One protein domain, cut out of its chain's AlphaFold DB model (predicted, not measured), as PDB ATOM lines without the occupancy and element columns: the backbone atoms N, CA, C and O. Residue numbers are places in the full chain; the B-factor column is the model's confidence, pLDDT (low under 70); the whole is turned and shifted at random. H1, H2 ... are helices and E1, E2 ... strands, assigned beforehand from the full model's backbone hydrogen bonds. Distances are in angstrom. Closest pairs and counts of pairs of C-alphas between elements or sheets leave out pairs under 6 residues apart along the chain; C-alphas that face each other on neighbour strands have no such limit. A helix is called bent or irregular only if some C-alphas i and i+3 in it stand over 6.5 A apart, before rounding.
ATOM      1  N   ILE A  61     261.703 233.014 262.826       75.19
ATOM      2  CA  ILE A  61     262.591 234.130 263.162       75.19
ATOM      3  C   ILE A  61     261.919 235.456 262.797       75.19
ATOM      4  O   ILE A  61     261.897 236.360 263.626       75.19
ATOM      5  N   ASN A  62     261.316 235.558 261.609       80.31
ATOM      6  CA  ASN A  62     260.581 236.750 261.180       80.31
ATOM      7  C   ASN A  62     259.376 237.037 262.083       80.31
ATOM      8  O   ASN A  62     259.160 238.189 262.451       80.31
ATOM      9  N   GLN A  63     258.614 236.012 262.477       80.25
ATOM     10  CA  GLN A  63     257.483 236.180 263.389       80.25
ATOM     11  C   GLN A  63     257.946 236.677 264.763       80.25
ATOM     12  O   GLN A  63     257.482 237.715 265.222       80.25
ATOM     13  N   SER A  64     258.918 235.997 265.377       80.94
ATOM     14  CA  SER A  64     259.473 236.391 266.677       80.94
ATOM     15  C   SER A  64     260.082 237.799 266.633       80.94
ATOM     16  O   SER A  64     259.879 238.604 267.541       80.94
ATOM     17  N   TRP A  65     260.770 238.149 265.540       88.19
ATOM     18  CA  TRP A  65     261.293 239.498 265.320       88.19
ATOM     19  C   TRP A  65     260.182 240.544 265.191       88.19
ATOM     20  O   TRP A  65     260.261 241.612 265.800       88.19
ATOM     21  N   SER A  66     259.124 240.240 264.436       89.62
ATOM     22  CA  SER A  66     257.942 241.097 264.320       89.62
ATOM     23  C   SER A  66     257.268 241.302 265.677       89.62
ATOM     24  O   SER A  66     256.871 242.421 266.001       89.62
ATOM     25  N   ASP A  67     257.161 240.250 266.488       89.19
ATOM     26  CA  ASP A  67     256.572 240.326 267.822       89.19
ATOM     27  C   ASP A  67     257.440 241.160 268.769       89.19
ATOM     28  O   ASP A  67     256.904 242.024 269.462       89.19
ATOM     29  N   ILE A  68     258.770 240.998 268.754       90.31
ATOM     30  CA  ILE A  68     259.686 241.877 269.504       90.31
ATOM     31  C   ILE A  68     259.437 243.336 269.136       90.31
ATOM     32  O   ILE A  68     259.227 244.156 270.028       90.31
ATOM     33  N   ASN A  69     259.439 243.662 267.840       93.31
ATOM     34  CA  ASN A  69     259.224 245.034 267.386       93.31
ATOM     35  C   ASN A  69     257.879 245.573 267.874       93.31
ATOM     36  O   ASN A  69     257.834 246.666 268.424       93.31
ATOM     37  N   LYS A  70     256.807 244.781 267.772       93.56
ATOM     38  CA  LYS A  70     255.476 245.152 268.264       93.56
ATOM     39  C   LYS A  70     255.446 245.405 269.774       93.56
ATOM     40  O   LYS A  70     254.825 246.367 270.216       93.56
ATOM     41  N   TYR A  71     256.075 244.551 270.580       93.12
ATOM     42  CA  TYR A  71     256.099 244.721 272.037       93.12
ATOM     43  C   TYR A  71     256.978 245.898 272.471       93.12
ATOM     44  O   TYR A  71     256.612 246.615 273.402       93.12
ATOM     45  N   VAL A  72     258.112 246.119 271.801       93.62
ATOM     46  CA  VAL A  72     258.988 247.273 272.048       93.62
ATOM     47  C   VAL A  72     258.303 248.575 271.631       93.62
ATOM     48  O   VAL A  72     258.310 249.528 272.406       93.62
ATOM     49  N   ASP A  73     257.643 248.596 270.473       93.69
ATOM     50  CA  ASP A  73     256.831 249.725 270.009       93.69
ATOM     51  C   ASP A  73     255.693 250.026 270.985       93.69
ATOM     52  O   ASP A  73     255.578 251.141 271.491       93.69
ATOM     53  N   SER A  74     254.944 248.998 271.394       94.56
ATOM     54  CA  SER A  74     253.892 249.145 272.398       94.56
ATOM     55  C   SER A  74     254.409 249.683 273.733       94.56
ATOM     56  O   SER A  74     253.676 250.407 274.404       94.56
ATOM     57  N   ALA A  75     255.630 249.326 274.143       94.06
ATOM     58  CA  ALA A  75     256.243 249.856 275.357       94.06
ATOM     59  C   ALA A  75     256.650 251.330 275.200       94.06
ATOM     60  O   ALA A  75     256.577 252.087 276.164       94.06
ATOM     61  N   LEU A  76     257.062 251.739 273.998       93.50
ATOM     62  CA  LEU A  76     257.492 253.100 273.673       93.50
ATOM     63  C   LEU A  76     256.354 254.016 273.216       93.50
ATOM     64  O   LEU A  76     256.589 255.213 273.070       93.50
ATOM     65  N   ASN A  77     255.131 253.504 273.048       91.12
ATOM     66  CA  ASN A  77     253.972 254.279 272.604       91.12
ATOM     67  C   ASN A  77     253.783 255.582 273.381       91.12
ATOM     68  O   ASN A  77     253.582 256.622 272.766       91.12
ATOM     69  N   ASP A  78     253.904 255.568 274.709       88.44
ATOM     70  CA  ASP A  78     253.750 256.786 275.512       88.44
ATOM     71  C   ASP A  78     254.853 257.814 275.216       88.44
ATOM     72  O   ASP A  78     254.586 259.014 275.121       88.44
ATOM     73  N   VAL A  79     256.089 257.352 274.999       91.06
ATOM     74  CA  VAL A  79     257.219 258.210 274.612       91.06
ATOM     75  C   VAL A  79     256.990 258.776 273.210       91.06
ATOM     76  O   VAL A  79     257.111 259.983 273.017       91.06
ATOM     77  N   ASN A  80     256.588 257.939 272.252       90.06
ATOM     78  CA  ASN A  80     256.294 258.342 270.877       90.06
ATOM     79  C   ASN A  80     255.109 259.319 270.806       90.06
ATOM     80  O   ASN A  80     255.177 260.320 270.095       90.06
ATOM     81  N   ASN A  81     254.057 259.093 271.593       90.75
ATOM     82  CA  ASN A  81     252.911 259.997 271.716       90.75
ATOM     83  C   ASN A  81     253.317 261.336 272.338       90.75
ATOM     84  O   ASN A  81     252.891 262.386 271.865       90.75
ATOM     85  N   THR A  82     254.188 261.321 273.350       92.25
ATOM     86  CA  THR A  82     254.743 262.547 273.945       92.25
ATOM     87  C   THR A  82     255.569 263.327 272.919       92.25
ATOM     88  O   THR A  82     255.449 264.547 272.823       92.25
ATOM     89  N   ILE A  83     256.375 262.633 272.106       91.12
ATOM     90  CA  ILE A  83     257.163 263.238 271.024       91.12
ATOM     91  C   ILE A  83     256.246 263.889 269.980       91.12
ATOM     92  O   ILE A  83     256.435 265.058 269.646       91.12
ATOM     93  N   ASN A  84     255.255 263.146 269.483       88.69
ATOM     94  CA  ASN A  84     254.378 263.587 268.394       88.69
ATOM     95  C   ASN A  84     253.291 264.581 268.833       88.69
ATOM     96  O   ASN A  84     252.774 265.311 267.989       88.69
ATOM     97  N   GLY A  85     252.958 264.623 270.124       90.38
ATOM     98  CA  GLY A  85     252.022 265.571 270.725       90.38
ATOM     99  C   GLY A  85     252.743 266.719 271.428       90.38
ATOM    100  O   GLY A  85     253.075 267.725 270.807       90.38
ATOM    101  N   GLU A  86     253.002 266.555 272.727       93.00
ATOM    102  CA  GLU A  86     253.494 267.614 273.623       93.00
ATOM    103  C   GLU A  86     254.795 268.269 273.140       93.00
ATOM    104  O   GLU A  86     254.908 269.496 273.115       93.00
ATOM    105  N   ILE A  87     255.797 267.473 272.763       92.81
ATOM    106  CA  ILE A  87     257.112 268.007 272.383       92.81
ATOM    107  C   ILE A  87     257.017 268.767 271.061       92.81
ATOM    108  O   ILE A  87     257.607 269.844 270.923       92.81
ATOM    109  N   LYS A  88     256.260 268.229 270.101       91.31
ATOM    110  CA  LYS A  88     255.989 268.881 268.821       91.31
ATOM    111  C   LYS A  88     255.243 270.193 269.020       91.31
ATOM    112  O   LYS A  88     255.738 271.230 268.585       91.31
ATOM    113  N   GLU A  89     254.139 270.177 269.759       91.06
ATOM    114  CA  GLU A  89     253.361 271.374 270.084       91.06
ATOM    115  C   GLU A  89     254.216 272.429 270.796       91.06
ATOM    116  O   GLU A  89     254.232 273.590 270.395       91.06
ATOM    117  N   THR A  90     255.014 272.027 271.788       93.94
ATOM    118  CA  THR A  90     255.916 272.936 272.512       93.94
ATOM    119  C   THR A  90     256.959 273.559 271.585       93.94
ATOM    120  O   THR A  90     257.252 274.751 271.691       93.94
ATOM    121  N   THR A  91     257.524 272.774 270.666       94.06
ATOM    122  CA  THR A  91     258.551 273.248 269.726       94.06
ATOM    123  C   THR A  91     257.980 274.279 268.758       94.06
ATOM    124  O   THR A  91     258.542 275.367 268.640       94.06
ATOM    125  N   TYR A  92     256.837 273.985 268.136       91.88
ATOM    126  CA  TYR A  92     256.189 274.907 267.203       91.88
ATOM    127  C   TYR A  92     255.495 276.082 267.909       91.88
ATOM    128  O   TYR A  92     255.411 277.167 267.351       91.88
ATOM    129  N   SER A  93     255.083 275.948 269.170       92.75
ATOM    130  CA  SER A  93     254.642 277.097 269.971       92.75
ATOM    131  C   SER A  93     255.807 278.033 270.314       92.75
ATOM    132  O   SER A  93     255.652 279.255 270.295       92.75
ATOM    133  N   PHE A  94     256.988 277.477 270.609       94.56
ATOM    134  CA  PHE A  94     258.193 278.252 270.902       94.56
ATOM    135  C   PHE A  94     258.756 278.949 269.653       94.56
ATOM    136  O   PHE A  94     259.127 280.123 269.717       94.56
ATOM    137  N   MET A  95     258.811 278.230 268.527       92.31
ATOM    138  CA  MET A  95     259.302 278.703 267.233       92.31
ATOM    139  C   MET A  95     258.365 278.206 266.113       92.31
ATOM    140  O   MET A  95     258.606 277.133 265.563       92.31
ATOM    141  N   PRO A  96     257.317 278.971 265.752       88.50
ATOM    142  CA  PRO A  96     256.320 278.557 264.754       88.50
ATOM    143  C   PRO A  96     256.902 278.160 263.399       88.50
ATOM    144  O   PRO A  96     256.511 277.148 262.833       88.50
ATOM    145  N   THR A 205     281.414 262.378 273.961       91.38
ATOM    146  CA  THR A 205     281.290 261.298 274.947       91.38
ATOM    147  C   THR A 205     281.754 261.820 276.301       91.38
ATOM    148  O   THR A 205     282.842 262.380 276.409       91.38
ATOM    149  N   ILE A 206     280.915 261.679 277.326       87.94
ATOM    150  CA  ILE A 206     281.227 262.044 278.714       87.94
ATOM    151  C   ILE A 206     280.875 260.836 279.574       87.94
ATOM    152  O   ILE A 206     279.758 260.337 279.472       87.94
ATOM    153  N   ASP A 207     281.822 260.353 280.379       84.94
ATOM    154  CA  ASP A 207     281.635 259.211 281.287       84.94
ATOM    155  C   ASP A 207     281.024 257.969 280.600       84.94
ATOM    156  O   ASP A 207     280.079 257.363 281.095       84.94
ATOM    157  N   ASN A 208     281.554 257.596 279.425       81.12
ATOM    158  CA  ASN A 208     281.074 256.497 278.562       81.12
ATOM    159  C   ASN A 208     279.634 256.646 278.037       81.12
ATOM    160  O   ASN A 208     279.089 255.710 277.449       81.12
ATOM    161  N   LYS A 209     279.028 257.827 278.186       89.12
ATOM    162  CA  LYS A 209     277.728 258.157 277.608       89.12
ATOM    163  C   LYS A 209     277.900 259.109 276.432       89.12
ATOM    164  O   LYS A 209     278.539 260.157 276.548       89.12
ATOM    165  N   ASN A 210     277.336 258.734 275.288       91.12
ATOM    166  CA  ASN A 210     277.357 259.555 274.082       91.12
ATOM    167  C   ASN A 210     276.282 260.638 274.158       91.12
ATOM    168  O   ASN A 210     275.195 260.421 274.687       91.12
ATOM    169  N   TYR A 211     276.593 261.815 273.632       93.69
ATOM    170  CA  TYR A 211     275.676 262.936 273.542       93.69
ATOM    171  C   TYR A 211     275.727 263.511 272.137       93.69
ATOM    172  O   TYR A 211     276.747 264.080 271.743       93.69
ATOM    173  N   LYS A 212     274.614 263.422 271.412       94.38
ATOM    174  CA  LYS A 212     274.432 264.084 270.118       94.38
ATOM    175  C   LYS A 212     273.543 265.298 270.311       94.38
ATOM    176  O   LYS A 212     272.400 265.167 270.729       94.38
ATOM    177  N   THR A 213     274.079 266.486 270.062       94.50
ATOM    178  CA  THR A 213     273.377 267.755 270.267       94.50
ATOM    179  C   THR A 213     273.201 268.486 268.947       94.50
ATOM    180  O   THR A 213     274.181 268.755 268.259       94.50
ATOM    181  N   GLN A 214     271.960 268.838 268.636       93.56
ATOM    182  CA  GLN A 214     271.544 269.644 267.494       93.56
ATOM    183  C   GLN A 214     271.039 270.988 268.027       93.56
ATOM    184  O   GLN A 214     270.217 271.015 268.944       93.56
ATOM    185  N   VAL A 215     271.561 272.098 267.513       95.12
ATOM    186  CA  VAL A 215     271.227 273.450 267.980       95.12
ATOM    187  C   VAL A 215     270.847 274.302 266.786       95.12
ATOM    188  O   VAL A 215     271.704 274.575 265.954       95.12
ATOM    189  N   LEU A 216     269.588 274.735 266.730       96.19
ATOM    190  CA  LEU A 216     269.144 275.803 265.842       96.19
ATOM    191  C   LEU A 216     269.113 277.109 266.633       96.19
ATOM    192  O   LEU A 216     268.445 277.195 267.663       96.19
ATOM    193  N   THR A 217     269.815 278.121 266.141       95.88
ATOM    194  CA  THR A 217     269.802 279.477 266.687       95.88
ATOM    195  C   THR A 217     269.320 280.434 265.611       95.88
ATOM    196  O   THR A 217     269.890 280.476 264.523       95.88
ATOM    197  N   VAL A 218     268.291 281.211 265.940       93.81
ATOM    198  CA  VAL A 218     267.742 282.272 265.097       93.81
ATOM    199  C   VAL A 218     267.942 283.592 265.824       93.81
ATOM    200  O   VAL A 218     267.411 283.791 266.918       93.81
ATOM    201  N   LYS A 219     268.724 284.491 265.234       91.12
ATOM    202  CA  LYS A 219     268.876 285.864 265.724       91.12
ATOM    203  C   LYS A 219     268.081 286.792 264.831       91.12
ATOM    204  O   LYS A 219     268.211 286.709 263.619       91.12
ATOM    205  N   SER A 220     267.296 287.690 265.411       84.38
ATOM    206  CA  SER A 220     266.573 288.728 264.676       84.38
ATOM    207  C   SER A 220     266.634 290.036 265.455       84.38
ATOM    208  O   SER A 220     265.962 290.214 266.474       84.38
ATOM    209  N   GLY A 221     267.497 290.951 265.003       81.56
ATOM    210  CA  GLY A 221     267.819 292.163 265.756       81.56
ATOM    211  C   GLY A 221     268.478 291.821 267.094       81.56
ATOM    212  O   GLY A 221     269.482 291.116 267.130       81.56
ATOM    213  N   GLU A 222     267.907 292.305 268.197       84.06
ATOM    214  CA  GLU A 222     268.408 292.002 269.546       84.06
ATOM    215  C   GLU A 222     267.886 290.670 270.111       84.06
ATOM    216  O   GLU A 222     268.384 290.214 271.141       84.06
ATOM    217  N   ASN A 223     266.887 290.057 269.466       90.06
ATOM    218  CA  ASN A 223     266.270 288.819 269.928       90.06
ATOM    219  C   ASN A 223     267.048 287.599 269.441       90.06
ATOM    220  O   ASN A 223     267.456 287.537 268.281       90.06
ATOM    221  N   THR A 224     267.208 286.610 270.318       94.88
ATOM    222  CA  THR A 224     267.784 285.309 269.965       94.88
ATOM    223  C   THR A 224     266.906 284.187 270.490       94.88
ATOM    224  O   THR A 224     266.752 284.028 271.700       94.88
ATOM    225  N   ASP A 225     266.412 283.353 269.585       96.50
ATOM    226  CA  ASP A 225     265.720 282.119 269.928       96.50
ATOM    227  C   ASP A 225     266.621 280.928 269.627       96.50
ATOM    228  O   ASP A 225     267.214 280.823 268.553       96.50
ATOM    229  N   THR A 226     266.750 280.018 270.590       97.19
ATOM    230  CA  THR A 226     267.543 278.798 270.424       97.19
ATOM    231  C   THR A 226     266.718 277.571 270.764       97.19
ATOM    232  O   THR A 226     266.182 277.460 271.864       97.19
ATOM    233  N   VAL A 227     266.673 276.615 269.843       97.12
ATOM    234  CA  VAL A 227     266.150 275.272 270.093       97.12
ATOM    235  C   VAL A 227     267.324 274.310 270.103       97.12
ATOM    236  O   VAL A 227     268.042 274.156 269.115       97.12
ATOM    237  N   LYS A 228     267.533 273.664 271.244       95.94
ATOM    238  CA  LYS A 228     268.588 272.682 271.458       95.94
ATOM    239  C   LYS A 228     267.960 271.326 271.711       95.94
ATOM    240  O   LYS A 228     267.247 271.165 272.693       95.94
ATOM    241  N   TYR A 229     268.300 270.343 270.896       95.00
ATOM    242  CA  TYR A 229     267.941 268.951 271.116       95.00
ATOM    243  C   TYR A 229     269.182 268.123 271.404       95.00
ATOM    244  O   TYR A 229     270.134 268.125 270.627       95.00
ATOM    245  N   THR A 230     269.174 267.412 272.525       95.00
ATOM    246  CA  THR A 230     270.244 266.504 272.919       95.00
ATOM    247  C   THR A 230     269.703 265.085 273.043       95.00
ATOM    248  O   THR A 230     268.817 264.820 273.848       95.00
ATOM    249  N   VAL A 231     270.289 264.156 272.295       94.88
ATOM    250  CA  VAL A 231     270.205 262.722 272.577       94.88
ATOM    251  C   VAL A 231     271.300 262.392 273.579       94.88
ATOM    252  O   VAL A 231     272.467 262.671 273.311       94.88
ATOM    253  N   SER A 232     270.935 261.826 274.722       94.12
ATOM    254  CA  SER A 232     271.851 261.282 275.724       94.12
ATOM    255  C   SER A 232     271.788 259.758 275.666       94.12
ATOM    256  O   SER A 232     270.701 259.208 275.755       94.12
ATOM    257  N   GLY A 233     272.924 259.077 275.524       90.94
ATOM    258  CA  GLY A 233     273.000 257.622 275.360       90.94
ATOM    259  C   GLY A 233     273.079 257.173 273.901       90.94
ATOM    260  O   GLY A 233     273.596 257.894 273.048       90.94
ATOM    261  N   ALA A 234     272.610 255.953 273.628       84.25
ATOM    262  CA  ALA A 234     272.710 255.324 272.306       84.25
ATOM    263  C   ALA A 234     271.785 255.947 271.242       84.25
ATOM    264  O   ALA A 234     272.067 255.857 270.050       84.25
ATOM    265  N   GLY A 235     270.703 256.608 271.665       88.44
ATOM    266  CA  GLY A 235     269.689 257.175 270.775       88.44
ATOM    267  C   GLY A 235     268.680 256.142 270.290       88.44
ATOM    268  O   GLY A 235     267.519 256.229 270.671       88.44
ATOM    269  N   ASP A 236     269.128 255.160 269.515       91.50
ATOM    270  CA  ASP A 236     268.307 254.044 269.038       91.50
ATOM    271  C   ASP A 236     268.684 252.748 269.772       91.50
ATOM    272  O   ASP A 236     269.798 252.609 270.289       91.50
ATOM    273  N   ILE A 237     267.752 251.795 269.859       92.38
ATOM    274  CA  ILE A 237     267.980 250.540 270.590       92.38
ATOM    275  C   ILE A 237     268.477 249.483 269.611       92.38
ATOM    276  O   ILE A 237     267.725 249.053 268.741       92.38
ATOM    277  N   TYR A 238     269.717 249.015 269.776       94.25
ATOM    278  CA  TYR A 238     270.192 247.832 269.060       94.25
ATOM    279  C   TYR A 238     269.566 246.574 269.677       94.25
ATOM    280  O   TYR A 238     270.017 246.078 270.715       94.25
ATOM    281  N   LEU A 239     268.487 246.091 269.059       94.75
ATOM    282  CA  LEU A 239     267.658 245.012 269.591       94.75
ATOM    283  C   LEU A 239     268.428 243.693 269.806       94.75
ATOM    284  O   LEU A 239     268.234 243.096 270.865       94.75
ATOM    285  N   PRO A 240     269.344 243.241 268.920       94.31
ATOM    286  CA  PRO A 240     270.079 241.991 269.130       94.31
ATOM    287  C   PRO A 240     270.892 241.977 270.429       94.31
ATOM    288  O   PRO A 240     270.806 241.030 271.212       94.31
ATOM    289  N   LEU A 241     271.636 243.055 270.704       94.44
ATOM    290  CA  LEU A 241     272.406 243.185 271.942       94.44
ATOM    291  C   LEU A 241     271.490 243.311 273.160       94.44
ATOM    292  O   LEU A 241     271.754 242.688 274.186       94.44
ATOM    293  N   PHE A 242     270.396 244.065 273.046       93.69
ATOM    294  CA  PHE A 242     269.405 244.184 274.114       93.69
ATOM    295  C   PHE A 242     268.826 242.818 274.518       93.69
ATOM    296  O   PHE A 242     268.809 242.475 275.702       93.69
ATOM    297  N   ILE A 243     268.430 242.004 273.534       92.06
ATOM    298  CA  ILE A 243     267.920 240.640 273.732       92.06
ATOM    299  C   ILE A 243     268.998 239.748 274.365       92.06
ATOM    300  O   ILE A 243     268.733 239.047 275.346       92.06
ATOM    301  N   ALA A 244     270.238 239.813 273.870       91.50
ATOM    302  CA  ALA A 244     271.355 239.043 274.413       91.50
ATOM    303  C   ALA A 244     271.614 239.353 275.899       91.50
ATOM    304  O   ALA A 244     271.749 238.428 276.709       91.50
ATOM    305  N   MET A 245     271.629 240.640 276.268       93.25
ATOM    306  CA  MET A 245     271.788 241.098 277.653       93.25
ATOM    307  C   MET A 245     270.614 240.671 278.538       93.25
ATOM    308  O   MET A 245     270.831 240.198 279.658       93.25
ATOM    309  N   TYR A 246     269.378 240.765 278.038       92.25
ATOM    310  CA  TYR A 246     268.190 240.314 278.762       92.25
ATOM    311  C   TYR A 246     268.247 238.815 279.095       92.25
ATOM    312  O   TYR A 246     268.018 238.415 280.240       92.25
ATOM    313  N   HIS A 247     268.594 237.963 278.132       87.94
ATOM    314  CA  HIS A 247     268.700 236.525 278.392       87.94
ATOM    315  C   HIS A 247     269.876 236.188 279.309       87.94
ATOM    316  O   HIS A 247     269.719 235.378 280.227       87.94
ATOM    317  N   ALA A 248     271.018 236.862 279.147       88.81
ATOM    318  CA  ALA A 248     272.150 236.697 280.050       88.81
ATOM    319  C   ALA A 248     271.780 237.070 281.493       88.81
ATOM    320  O   ALA A 248     272.072 236.304 282.417       88.81
ATOM    321  N   LYS A 249     271.038 238.167 281.718       87.19
ATOM    322  CA  LYS A 249     270.504 238.529 283.045       87.19
ATOM    323  C   LYS A 249     269.762 237.363 283.701       87.19
ATOM    324  O   LYS A 249     269.937 237.134 284.896       87.19
ATOM    325  N   ASN A 250     269.016 236.591 282.921       85.12
ATOM    326  CA  ASN A 250     268.252 235.438 283.393       85.12
ATOM    327  C   ASN A 250     269.046 234.113 283.392       85.12
ATOM    328  O   ASN A 250     268.493 233.074 283.734       85.12
ATOM    329  N   GLY A 251     270.338 234.135 283.042       82.06
ATOM    330  CA  GLY A 251     271.191 232.941 282.972       82.06
ATOM    331  C   GLY A 251     270.848 232.013 281.804       82.06
ATOM    332  O   GLY A 251     271.163 230.827 281.850       82.06
ATOM    333  N   VAL A 252     270.176 232.540 280.779       82.12
ATOM    334  CA  VAL A 252     269.679 231.777 279.635       82.12
ATOM    335  C   VAL A 252     270.660 231.896 278.473       82.12
ATOM    336  O   VAL A 252     270.965 232.998 278.015       82.12
ATOM    337  N   TYR A 253     271.108 230.751 277.957       78.81
ATOM    338  CA  TYR A 253     271.743 230.681 276.646       78.81
ATOM    339  C   TYR A 253     270.660 230.545 275.573       78.81
ATOM    340  O   TYR A 253     269.877 229.595 275.591       78.81
ATOM    341  N   ILE A 314     264.706 255.649 280.069       93.88
ATOM    342  CA  ILE A 314     264.223 256.108 278.764       93.88
ATOM    343  C   ILE A 314     263.162 257.185 278.988       93.88
ATOM    344  O   ILE A 314     262.226 256.980 279.757       93.88
ATOM    345  N   GLY A 315     263.279 258.313 278.294       93.00
ATOM    346  CA  GLY A 315     262.249 259.348 278.305       93.00
ATOM    347  C   GLY A 315     262.667 260.601 277.555       93.00
ATOM    348  O   GLY A 315     263.823 260.753 277.168       93.00
ATOM    349  N   ILE A 316     261.734 261.527 277.366       93.69
ATOM    350  CA  ILE A 316     262.017 262.835 276.782       93.69
ATOM    351  C   ILE A 316     261.610 263.935 277.755       93.69
ATOM    352  O   ILE A 316     260.594 263.842 278.435       93.69
ATOM    353  N   THR A 317     262.435 264.971 277.849       93.38
ATOM    354  CA  THR A 317     262.168 266.141 278.690       93.38
ATOM    355  C   THR A 317     262.336 267.412 277.878       93.38
ATOM    356  O   THR A 317     263.155 267.461 276.956       93.38
ATOM    357  N   HIS A 318     261.588 268.451 278.239       94.94
ATOM    358  CA  HIS A 318     261.715 269.770 277.643       94.94
ATOM    359  C   HIS A 318     261.843 270.851 278.724       94.94
ATOM    360  O   HIS A 318     261.395 270.687 279.860       94.94
ATOM    361  N   LYS A 319     262.477 271.975 278.386       97.06
ATOM    362  CA  LYS A 319     262.575 273.146 279.262       97.06
ATOM    363  C   LYS A 319     262.678 274.423 278.446       97.06
ATOM    364  O   LYS A 319     263.579 274.548 277.619       97.06
ATOM    365  N   ILE A 320     261.824 275.396 278.757       96.81
ATOM    366  CA  ILE A 320     261.920 276.759 278.230       96.81
ATOM    367  C   ILE A 320     262.593 277.652 279.274       96.81
ATOM    368  O   ILE A 320     262.298 277.589 280.468       96.81
ATOM    369  N   THR A 321     263.525 278.487 278.827       96.50
ATOM    370  CA  THR A 321     264.149 279.540 279.637       96.50
ATOM    371  C   THR A 321     264.179 280.844 278.855       96.50
ATOM    372  O   THR A 321     264.240 280.837 277.627       96.50
ATOM    373  N   SER A 322     264.147 281.974 279.555       93.62
ATOM    374  CA  SER A 322     264.252 283.295 278.935       93.62
ATOM    375  C   SER A 322     265.107 284.208 279.805       93.62
ATOM    376  O   SER A 322     264.937 284.243 281.023       93.62
ATOM    377  N   TYR A 323     266.049 284.917 279.186       89.88
ATOM    378  CA  TYR A 323     266.920 285.888 279.841       89.88
ATOM    379  C   TYR A 323     267.133 287.088 278.916       89.88
ATOM    380  O   TYR A 323     267.798 286.973 277.884       89.88
ATOM    381  N   GLY A 324     266.564 288.238 279.287       90.12
ATOM    382  CA  GLY A 324     266.512 289.407 278.405       90.12
ATOM    383  C   GLY A 324     265.832 289.056 277.081       90.12
ATOM    384  O   GLY A 324     264.762 288.451 277.081       90.12
ATOM    385  N   ASN A 325     266.501 289.366 275.972       90.50
ATOM    386  CA  ASN A 325     266.023 289.100 274.613       90.50
ATOM    387  C   ASN A 325     266.343 287.673 274.113       90.50
ATOM    388  O   ASN A 325     266.115 287.354 272.949       90.50
ATOM    389  N   ASN A 326     266.888 286.804 274.975       94.44
ATOM    390  CA  ASN A 326     267.271 285.443 274.610       94.44
ATOM    391  C   ASN A 326     266.280 284.428 275.179       94.44
ATOM    392  O   ASN A 326     266.142 284.324 276.402       94.44
ATOM    393  N   ARG A 327     265.648 283.623 274.322       96.94
ATOM    394  CA  ARG A 327     264.810 282.489 274.732       96.94
ATOM    395  C   ARG A 327     265.461 281.181 274.294       96.94
ATOM    396  O   ARG A 327     266.016 281.083 273.204       96.94
ATOM    397  N   ASN A 328     265.396 280.156 275.139       97.56
ATOM    398  CA  ASN A 328     265.944 278.838 274.828       97.56
ATOM    399  C   ASN A 328     264.935 277.740 275.153       97.56
ATOM    400  O   ASN A 328     264.508 277.633 276.304       97.56
ATOM    401  N   LEU A 329     264.645 276.885 274.175       97.81
ATOM    402  CA  LEU A 329     263.989 275.597 274.350       97.81
ATOM    403  C   LEU A 329     265.058 274.501 274.334       97.81
ATOM    404  O   LEU A 329     265.810 274.363 273.373       97.81
ATOM    405  N   THR A 330     265.147 273.723 275.408       96.81
ATOM    406  CA  THR A 330     266.021 272.546 275.488       96.81
ATOM    407  C   THR A 330     265.171 271.291 275.530       96.81
ATOM    408  O   THR A 330     264.361 271.147 276.437       96.81
ATOM    409  N   LEU A 331     265.395 270.386 274.586       96.06
ATOM    410  CA  LEU A 331     264.818 269.053 274.498       96.06
ATOM    411  C   LEU A 331     265.917 268.033 274.803       96.06
ATOM    412  O   LEU A 331     267.010 268.121 274.241       96.06
ATOM    413  N   THR A 332     265.655 267.067 275.678       95.25
ATOM    414  CA  THR A 332     266.606 265.988 275.975       95.25
ATOM    415  C   THR A 332     265.912 264.641 275.871       95.25
ATOM    416  O   THR A 332     265.074 264.328 276.716       95.25
ATOM    417  N   LEU A 333     266.281 263.852 274.857       95.62
ATOM    418  CA  LEU A 333     265.956 262.431 274.793       95.62
ATOM    419  C   LEU A 333     266.990 261.678 275.632       95.62
ATOM    420  O   LEU A 333     268.183 261.677 275.324       95.62
ATOM    421  N   ILE A 334     266.524 261.073 276.711       94.81
ATOM    422  CA  ILE A 334     267.302 260.249 277.621       94.81
ATOM    423  C   ILE A 334     267.171 258.812 277.136       94.81
ATOM    424  O   ILE A 334     266.071 258.271 277.086       94.81
ATOM    425  N   MET A 335     268.301 258.214 276.782       94.06
ATOM    426  CA  MET A 335     268.447 256.797 276.487       94.06
ATOM    427  C   MET A 335     269.611 256.240 277.313       94.06
ATOM    428  O   MET A 335     270.562 256.972 277.627       94.06
ATOM    429  N   PRO A 336     269.606 254.944 277.649       92.50
ATOM    430  CA  PRO A 336     270.778 254.328 278.243       92.50
ATOM    431  C   PRO A 336     271.904 254.210 277.206       92.50
ATOM    432  O   PRO A 336     271.688 253.990 276.010       92.50
ATOM    433  N   SER A 337     273.136 254.397 277.659       90.69
ATOM    434  CA  SER A 337     274.341 253.938 276.972       90.69
ATOM    435  C   SER A 337     274.440 252.416 277.049       90.69
ATOM    436  O   SER A 337     273.764 251.777 277.855       90.69
ATOM    437  N   GLN A 338     275.329 251.829 276.247       88.44
ATOM    438  CA  GLN A 338     275.618 250.398 276.341       88.44
ATOM    439  C   GLN A 338     276.009 249.997 277.771       88.44
ATOM    440  O   GLN A 338     275.467 249.037 278.300       88.44
ATOM    441  N   LYS A 339     276.873 250.779 278.427       88.00
ATOM    442  CA  LYS A 339     277.301 250.506 279.803       88.00
ATOM    443  C   LYS A 339     276.145 250.578 280.807       88.00
ATOM    444  O   LYS A 339     276.042 249.732 281.686       88.00
ATOM    445  N   GLU A 340     275.252 251.560 280.678       90.75
ATOM    446  CA  GLU A 340     274.062 251.642 281.541       90.75
ATOM    447  C   GLU A 340     273.126 250.445 281.311       90.75
ATOM    448  O   GLU A 340     272.581 249.904 282.273       90.75
ATOM    449  N   TRP A 341     272.983 249.970 280.067       90.88
ATOM    450  CA  TRP A 341     272.276 248.717 279.803       90.88
ATOM    451  C   TRP A 341     272.965 247.521 280.464       90.88
ATOM    452  O   TRP A 341     272.304 246.742 281.149       90.88
ATOM    453  N   GLU A 342     274.281 247.392 280.313       90.44
ATOM    454  CA  GLU A 342     275.077 246.334 280.940       90.44
ATOM    455  C   GLU A 342     274.905 246.318 282.465       90.44
ATOM    456  O   GLU A 342     274.713 245.254 283.056       90.44
ATOM    457  N   GLU A 343     274.898 247.487 283.106       89.81
ATOM    458  CA  GLU A 343     274.646 247.643 284.541       89.81
ATOM    459  C   GLU A 343     273.207 247.237 284.914       89.81
ATOM    460  O   GLU A 343     273.009 246.451 285.843       89.81
ATOM    461  N   MET A 344     272.195 247.684 284.159       89.12
ATOM    462  CA  MET A 344     270.784 247.311 284.372       89.12
ATOM    463  C   MET A 344     270.522 245.804 284.205       89.12
ATOM    464  O   MET A 344     269.615 245.240 284.841       89.12
ATOM    465  N   PHE A 345     271.299 245.147 283.340       89.56
ATOM    466  CA  PHE A 345     271.214 243.711 283.088       89.56
ATOM    467  C   PHE A 345     272.187 242.869 283.931       89.56
ATOM    468  O   PHE A 345     272.050 241.645 283.957       89.56
ATOM    469  N   GLY A 346     273.106 243.488 284.678       87.75
ATOM    470  CA  GLY A 346     274.102 242.782 285.491       87.75
ATOM    471  C   GLY A 346     275.099 241.980 284.647       87.75
ATOM    472  O   GLY A 346     275.412 240.836 284.975       87.75
ATOM    473  N   VAL A 347     275.558 242.556 283.531       85.62
ATOM    474  CA  VAL A 347     276.385 241.882 282.513       85.62
ATOM    475  C   VAL A 347     277.813 241.601 282.980       85.62
ATOM    476  O   VAL A 347     278.415 240.653 282.490       85.62
ATOM    477  N   SER A 348     278.353 242.345 283.949       79.44
ATOM    478  CA  SER A 348     279.758 242.219 284.383       79.44
ATOM    479  C   SER A 348     280.172 240.806 284.821       79.44
ATOM    480  O   SER A 348     281.346 240.466 284.755       79.44
ATOM    481  N   GLU A 349     279.227 239.975 285.266       78.81
ATOM    482  CA  GLU A 349     279.476 238.578 285.661       78.81
ATOM    483  C   GLU A 349     279.085 237.560 284.569       78.81
ATOM    484  O   GLU A 349     279.143 236.352 284.791       78.81
ATOM    485  N   LYS A 350     278.621 238.033 283.405       87.31
ATOM    486  CA  LYS A 350     277.918 237.241 282.378       87.31
ATOM    487  C   LYS A 350     278.302 237.608 280.941       87.31
ATOM    488  O   LYS A 350     277.563 237.289 280.010       87.31
ATOM    489  N   GLU A 351     279.441 238.265 280.756       87.50
ATOM    490  CA  GLU A 351     279.922 238.769 279.462       87.50
ATOM    491  C   GLU A 351     280.052 237.658 278.403       87.50
ATOM    492  O   GLU A 351     279.617 237.830 277.261       87.50
ATOM    493  N   ASP A 352     280.530 236.476 278.807       87.38
ATOM    494  CA  ASP A 352     280.613 235.292 277.940       87.38
ATOM    495  C   ASP A 352     279.231 234.868 277.414       87.38
ATOM    496  O   ASP A 352     279.078 234.526 276.242       87.38
ATOM    497  N   ILE A 353     278.198 234.934 278.265       87.12
ATOM    498  CA  ILE A 353     276.820 234.574 277.898       87.12
ATOM    499  C   ILE A 353     276.247 235.603 276.922       87.12
ATOM    500  O   ILE A 353     275.609 235.220 275.943       87.12
ATOM    501  N   VAL A 354     276.478 236.899 277.162       90.12
ATOM    502  CA  VAL A 354     276.039 237.969 276.249       90.12
ATOM    503  C   VAL A 354     276.686 237.803 274.880       90.12
ATOM    504  O   VAL A 354     275.983 237.848 273.875       90.12
ATOM    505  N   THR A 355     277.995 237.552 274.837       90.94
ATOM    506  CA  THR A 355     278.747 237.380 273.588       90.94
ATOM    507  C   THR A 355     278.258 236.168 272.795       90.94
ATOM    508  O   THR A 355     277.993 236.276 271.594       90.94
ATOM    509  N   ASP A 356     278.077 235.025 273.462       82.31
ATOM    510  CA  ASP A 356     277.533 233.814 272.843       82.31
ATOM    511  C   ASP A 356     276.110 234.041 272.313       82.31
ATOM    512  O   ASP A 356     275.799 233.673 271.177       82.31
ATOM    513  N   ASN A 357     275.245 234.661 273.120       85.69
ATOM    514  CA  ASN A 357     273.861 234.936 272.748       85.69
ATOM    515  C   ASN A 357     273.775 235.898 271.563       85.69
ATOM    516  O   ASN A 357     273.056 235.606 270.611       85.69
ATOM    517  N   LEU A 358     274.524 237.002 271.595       90.69
ATOM    518  CA  LEU A 358     274.542 237.994 270.524       90.69
ATOM    519  C   LEU A 358     274.930 237.349 269.194       90.69
ATOM    520  O   LEU A 358     274.212 237.492 268.209       90.69
ATOM    521  N   LYS A 359     276.008 236.559 269.191       83.56
ATOM    522  CA  LYS A 359     276.477 235.867 267.988       83.56
ATOM    523  C   LYS A 359     275.417 234.931 267.406       83.56
ATOM    524  O   LYS A 359     275.256 234.864 266.188       83.56
ATOM    525  N   VAL A 360     274.710 234.188 268.262       79.00
ATOM    526  CA  VAL A 360     273.622 233.297 267.831       79.00
ATOM    527  C   VAL A 360     272.473 234.106 267.227       79.00
ATOM    528  O   VAL A 360     272.016 233.755 266.142       79.00
ATOM    529  N   ILE A 361     272.046 235.186 267.888       80.12
ATOM    530  CA  ILE A 361     270.951 236.049 267.424       80.12
ATOM    531  C   ILE A 361     271.299 236.688 266.074       80.12
ATOM    532  O   ILE A 361     270.538 236.538 265.124       80.12
ATOM    533  N   GLU A 362     272.458 237.339 265.946       85.75
ATOM    534  CA  GLU A 362     272.874 238.001 264.700       85.75
ATOM    535  C   GLU A 362     272.963 237.014 263.531       85.75
ATOM    536  O   GLU A 362     272.431 237.285 262.458       85.75
ATOM    537  N   THR A 363     273.534 235.824 263.756       79.38
ATOM    538  CA  THR A 363     273.608 234.773 262.724       79.38
ATOM    539  C   THR A 363     272.214 234.326 262.265       79.38
ATOM    540  O   THR A 363     272.026 233.958 261.105       79.38
ATOM    541  N   MET A 364     271.232 234.298 263.170       76.75
ATOM    542  CA  MET A 364     269.852 233.938 262.835       76.75
ATOM    543  C   MET A 364     269.159 235.022 262.019       76.75
ATOM    544  O   MET A 364     268.537 234.705 261.007       76.75
ATOM    545  N   LEU A 365     269.292 236.282 262.432       82.50
ATOM    546  CA  LEU A 365     268.694 237.418 261.730       82.50
ATOM    547  C   LEU A 365     269.306 237.594 260.334       82.50
ATOM    548  O   LEU A 365     268.566 237.777 259.370       82.50
ATOM    549  N   GLU A 366     270.629 237.431 260.204       81.69
ATOM    550  CA  GLU A 366     271.333 237.463 258.917       81.69
ATOM    551  C   GLU A 366     270.806 236.385 257.958       81.69
ATOM    552  O   GLU A 366     270.487 236.680 256.807       81.69
ATOM    553  N   LYS A 367     270.652 235.141 258.433       74.12
ATOM    554  CA  LYS A 367     270.108 234.040 257.617       74.12
ATOM    555  C   LYS A 367     268.666 234.280 257.180       74.12
ATOM    556  O   LYS A 367     268.329 233.936 256.053       74.12
ATOM    557  N   ALA A 368     267.862 234.896 258.043       73.56
ATOM    558  CA  ALA A 368     266.480 235.254 257.751       73.56
ATOM    559  C   ALA A 368     266.345 236.508 256.859       73.56
ATOM    560  O   ALA A 368     265.226 236.888 256.518       73.56
ATOM    561  N   GLY A 369     267.457 237.158 256.485       81.19
ATOM    562  CA  GLY A 369     267.467 238.361 255.649       81.19
ATOM    563  C   GLY A 369     266.983 239.630 256.359       81.19
ATOM    564  O   GLY A 369     266.600 240.587 255.691       81.19
ATOM    565  N   ILE A 370     266.983 239.650 257.694       84.25
ATOM    566  CA  ILE A 370     266.515 240.786 258.495       84.25
ATOM    567  C   ILE A 370     267.660 241.786 258.670       84.25
ATOM    568  O   ILE A 370     268.680 241.479 259.286       84.25
ATOM    569  N   THR A 371     267.471 243.002 258.158       90.19
ATOM    570  CA  THR A 371     268.475 244.080 258.213       90.19
ATOM    571  C   THR A 371     268.123 245.203 259.186       90.19
ATOM    572  O   THR A 371     269.013 245.924 259.639       90.19
ATOM    573  N   ASP A 372     266.848 245.341 259.547       91.06
ATOM    574  CA  ASP A 372     266.355 246.410 260.419       91.06
ATOM    575  C   ASP A 372     266.539 246.023 261.890       91.06
ATOM    576  O   ASP A 372     265.606 245.617 262.580       91.06
ATOM    577  N   LEU A 373     267.790 246.091 262.351       94.44
ATOM    578  CA  LEU A 373     268.214 245.619 263.678       94.44
ATOM    579  C   LEU A 373     268.051 246.656 264.803       94.44
ATOM    580  O   LEU A 373     268.223 246.334 265.981       94.44
ATOM    581  N   TYR A 374     267.766 247.909 264.452       93.50
ATOM    582  CA  TYR A 374     267.645 249.018 265.394       93.50
ATOM    583  C   TYR A 374     266.192 249.447 265.543       93.50
ATOM    584  O   TYR A 374     265.509 249.682 264.550       93.50
ATOM    585  N   PHE A 375     265.753 249.637 266.785       92.25
ATOM    586  CA  PHE A 375     264.477 250.278 267.069       92.25
ATOM    587  C   PHE A 375     264.644 251.816 267.105       92.25
ATOM    588  O   PHE A 375     265.444 252.311 267.914       92.25
ATOM    589  N   PRO A 376     263.920 252.582 266.264       90.38
ATOM    590  CA  PRO A 376     264.224 253.987 265.962       90.38
ATOM    591  C   PRO A 376     263.594 254.988 266.953       90.38
ATOM    592  O   PRO A 376     262.583 255.619 266.655       90.38
ATOM    593  N   VAL A 377     264.194 255.212 268.125       88.94
ATOM    594  CA  VAL A 377     263.673 256.198 269.102       88.94
ATOM    595  C   VAL A 377     264.164 257.615 268.792       88.94
ATOM    596  O   VAL A 377     263.367 258.541 268.626       88.94
ATOM    597  N   ALA A 378     265.476 257.811 268.651       87.75
ATOM    598  CA  ALA A 378     266.045 259.114 268.312       87.75
ATOM    599  C   ALA A 378     265.682 259.537 266.884       87.75
ATOM    600  O   ALA A 378     265.471 260.728 266.627       87.75
ATOM    601  N   ALA A 379     265.578 258.570 265.971       87.38
ATOM    602  CA  ALA A 379     265.095 258.798 264.615       87.38
ATOM    603  C   ALA A 379     263.621 259.253 264.579       87.38
ATOM    604  O   ALA A 379     263.290 260.120 263.768       87.38
ATOM    605  N   THR A 380     262.767 258.779 265.495       87.19
ATOM    606  CA  THR A 380     261.380 259.265 265.630       87.19
ATOM    607  C   THR A 380     261.345 260.744 266.023       87.19
ATOM    608  O   THR A 380     260.691 261.541 265.353       87.19
ATOM    609  N   VAL A 381     262.132 261.163 267.026       85.38
ATOM    610  CA  VAL A 381     262.236 262.590 267.406       85.38
ATOM    611  C   VAL A 381     262.755 263.444 266.251       85.38
ATOM    612  O   VAL A 381     262.251 264.540 265.999       85.38
ATOM    613  N   LYS A 382     263.775 262.952 265.539       83.44
ATOM    614  CA  LYS A 382     264.326 263.657 264.380       83.44
ATOM    615  C   LYS A 382     263.254 263.852 263.309       83.44
ATOM    616  O   LYS A 382     263.121 264.966 262.825       83.44
ATOM    617  N   SER A 383     262.498 262.806 262.991       82.44
ATOM    618  CA  SER A 383     261.454 262.848 261.963       82.44
ATOM    619  C   SER A 383     260.312 263.790 262.348       82.44
ATOM    620  O   SER A 383     259.832 264.538 261.502       82.44
ATOM    621  N   ALA A 384     259.937 263.815 263.630       81.62
ATOM    622  CA  ALA A 384     258.860 264.660 264.141       81.62
ATOM    623  C   ALA A 384     259.215 266.156 264.209       81.62
ATOM    624  O   ALA A 384     258.331 267.000 264.062       81.62
ATOM    625  N   LEU A 385     260.486 266.492 264.473       81.19
ATOM    626  CA  LEU A 385     260.894 267.862 264.810       81.19
ATOM    627  C   LEU A 385     261.989 268.411 263.902       81.19
ATOM    628  O   LEU A 385     261.861 269.516 263.407       81.19
ATOM    629  N   PHE A 386     263.068 267.660 263.676       78.06
ATOM    630  CA  PHE A 386     264.285 268.124 262.989       78.06
ATOM    631  C   PHE A 386     264.312 267.755 261.500       78.06
ATOM    632  O   PHE A 386     265.385 267.625 260.902       78.06
ATOM    633  N   THR A 387     263.135 267.603 260.899       77.94
ATOM    634  CA  THR A 387     262.964 267.520 259.449       77.94
ATOM    635  C   THR A 387     262.795 268.938 258.920       77.94
ATOM    636  O   THR A 387     261.833 269.633 259.253       77.94
TER     637      THR A 387
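AT A GLANCE: This is residues 61 to 96, 205 to 253 and 314 to 387 of the 634 residues of an uncharacterized protein of Eubacterium siraeum CAG:80 (UniProt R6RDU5). A long, twisted sheet of two hairpins side by side, E1 with E2 and E3 with E4, fills one part of an elongated body; H1b and H5 cover one face of it, and the other face bears no named helix. Beyond one end of the strands, H2, H3 and H4 make a small helical head, and the bent helix H1 reaches from beside this head, with H1a, to the sheet, with H1b. The printed part has 159 residues with five named helices and four named strands, in the order H1 E1 E2 H2 E3 E4 H3 H4 H5, and its class is mixed, helices and strands. The sheet, also mixed, has the order E1 E2 E4 E3. The whole is loose, with a radius of gyration of the C-alphas of 19.0 A, and spans 62 by 33 by 22 A.

HOW THE PARTS SIT: H1, residues 61 to 94, was assigned as one helix by its hydrogen bonds but is bent: C-alphas 75 and 78 are 7.4 A apart, and its arms H1a, residues 61 to 75, and H1b, residues 78 to 94, stand at a steep tilt of 51 degrees. H1b is itself irregular, with C-alphas 84 and 87 6.6 A apart. E1, residues 209 to 220, and E2, residues 223 to 232, form an antiparallel hairpin, with N 214 and O 229 2.8 A apart, within hydrogen-bond range. E3, residues 315 to 323, and E4, residues 326 to 334, form another, with N 319 and O 330 at 2.8 A. E2 and E4 are parallel, at 10 degrees, with N 228 and O 329 at 2.8 A; E1 and E3 are the edge strands. H1b is on this sheet at a height over the sheet of 9.6 A, over E4 and E3; its line stands at 9 degrees to that of E4 on the local plane, along the strands. H5, residues 377 to 385, is on the same face, at a height over the sheet of 9.8 A, over E2 and E4; with H1b it makes two layers, helices on one face of a sheet. H1b and H5 touch, closest at the C-alphas of Ile 83 and Val 381, 6.3 A, the same way at a shallow tilt of 32 degrees. H2, residues 239 to 249, touches H4, residues 351 to 367, closest at the C-alphas of Ala 244 and Asn 357, 5.1 A; they run opposite ways at a tilt of 37 degrees, only just steep. H3, residues 338 to 345, touches H2, closest at the C-alphas of Lys 249 and Phe 345, 5.2 A. H1a and H4 are close but not clearly touching, with the closest C-alphas, of Ile 61 and Leu 365, at 7.1 A. Every O i to N i+4 pair is within hydrogen-bond range in H1a, H2, H3, H4 and H5; in H1b 11 of 13 are.

IN THESE COORDINATES: H1a begins at C-alpha 61, (262.591, 234.130, 263.162), and is 20.9 A long; H1b is 22.4 A long. E1, residues 209 to 220, measures 35.0 A, E2 28.7 A, E3 27.0 A and E4 25.4 A. E1 ends at C-alpha 220, (266.573, 288.728, 264.676). H2 is 15.2 A long, H3 10.5 A and H4 24.4 A. H5 is 12.7 A long and ends at C-alpha 385, (260.894, 267.862, 264.810).

THE WHOLE: The two C-alphas farthest apart are those of Gly 221 and Tyr 253, at 62.6 A. Residues 97 to 204 are not printed, with C-alphas 96 and 205 32.0 A apart, nor are residues 254 to 313, with C-alphas 253 and 314 26.6 A apart. Of the links that are printed whole, E2 to H2 and H4 to H5 are short, and the other four are tight. Residues 237 to 238 pair antiparallel with residues 374 to 375. The mean pLDDT of the printed part is 89.6, and no printed residue is under 70.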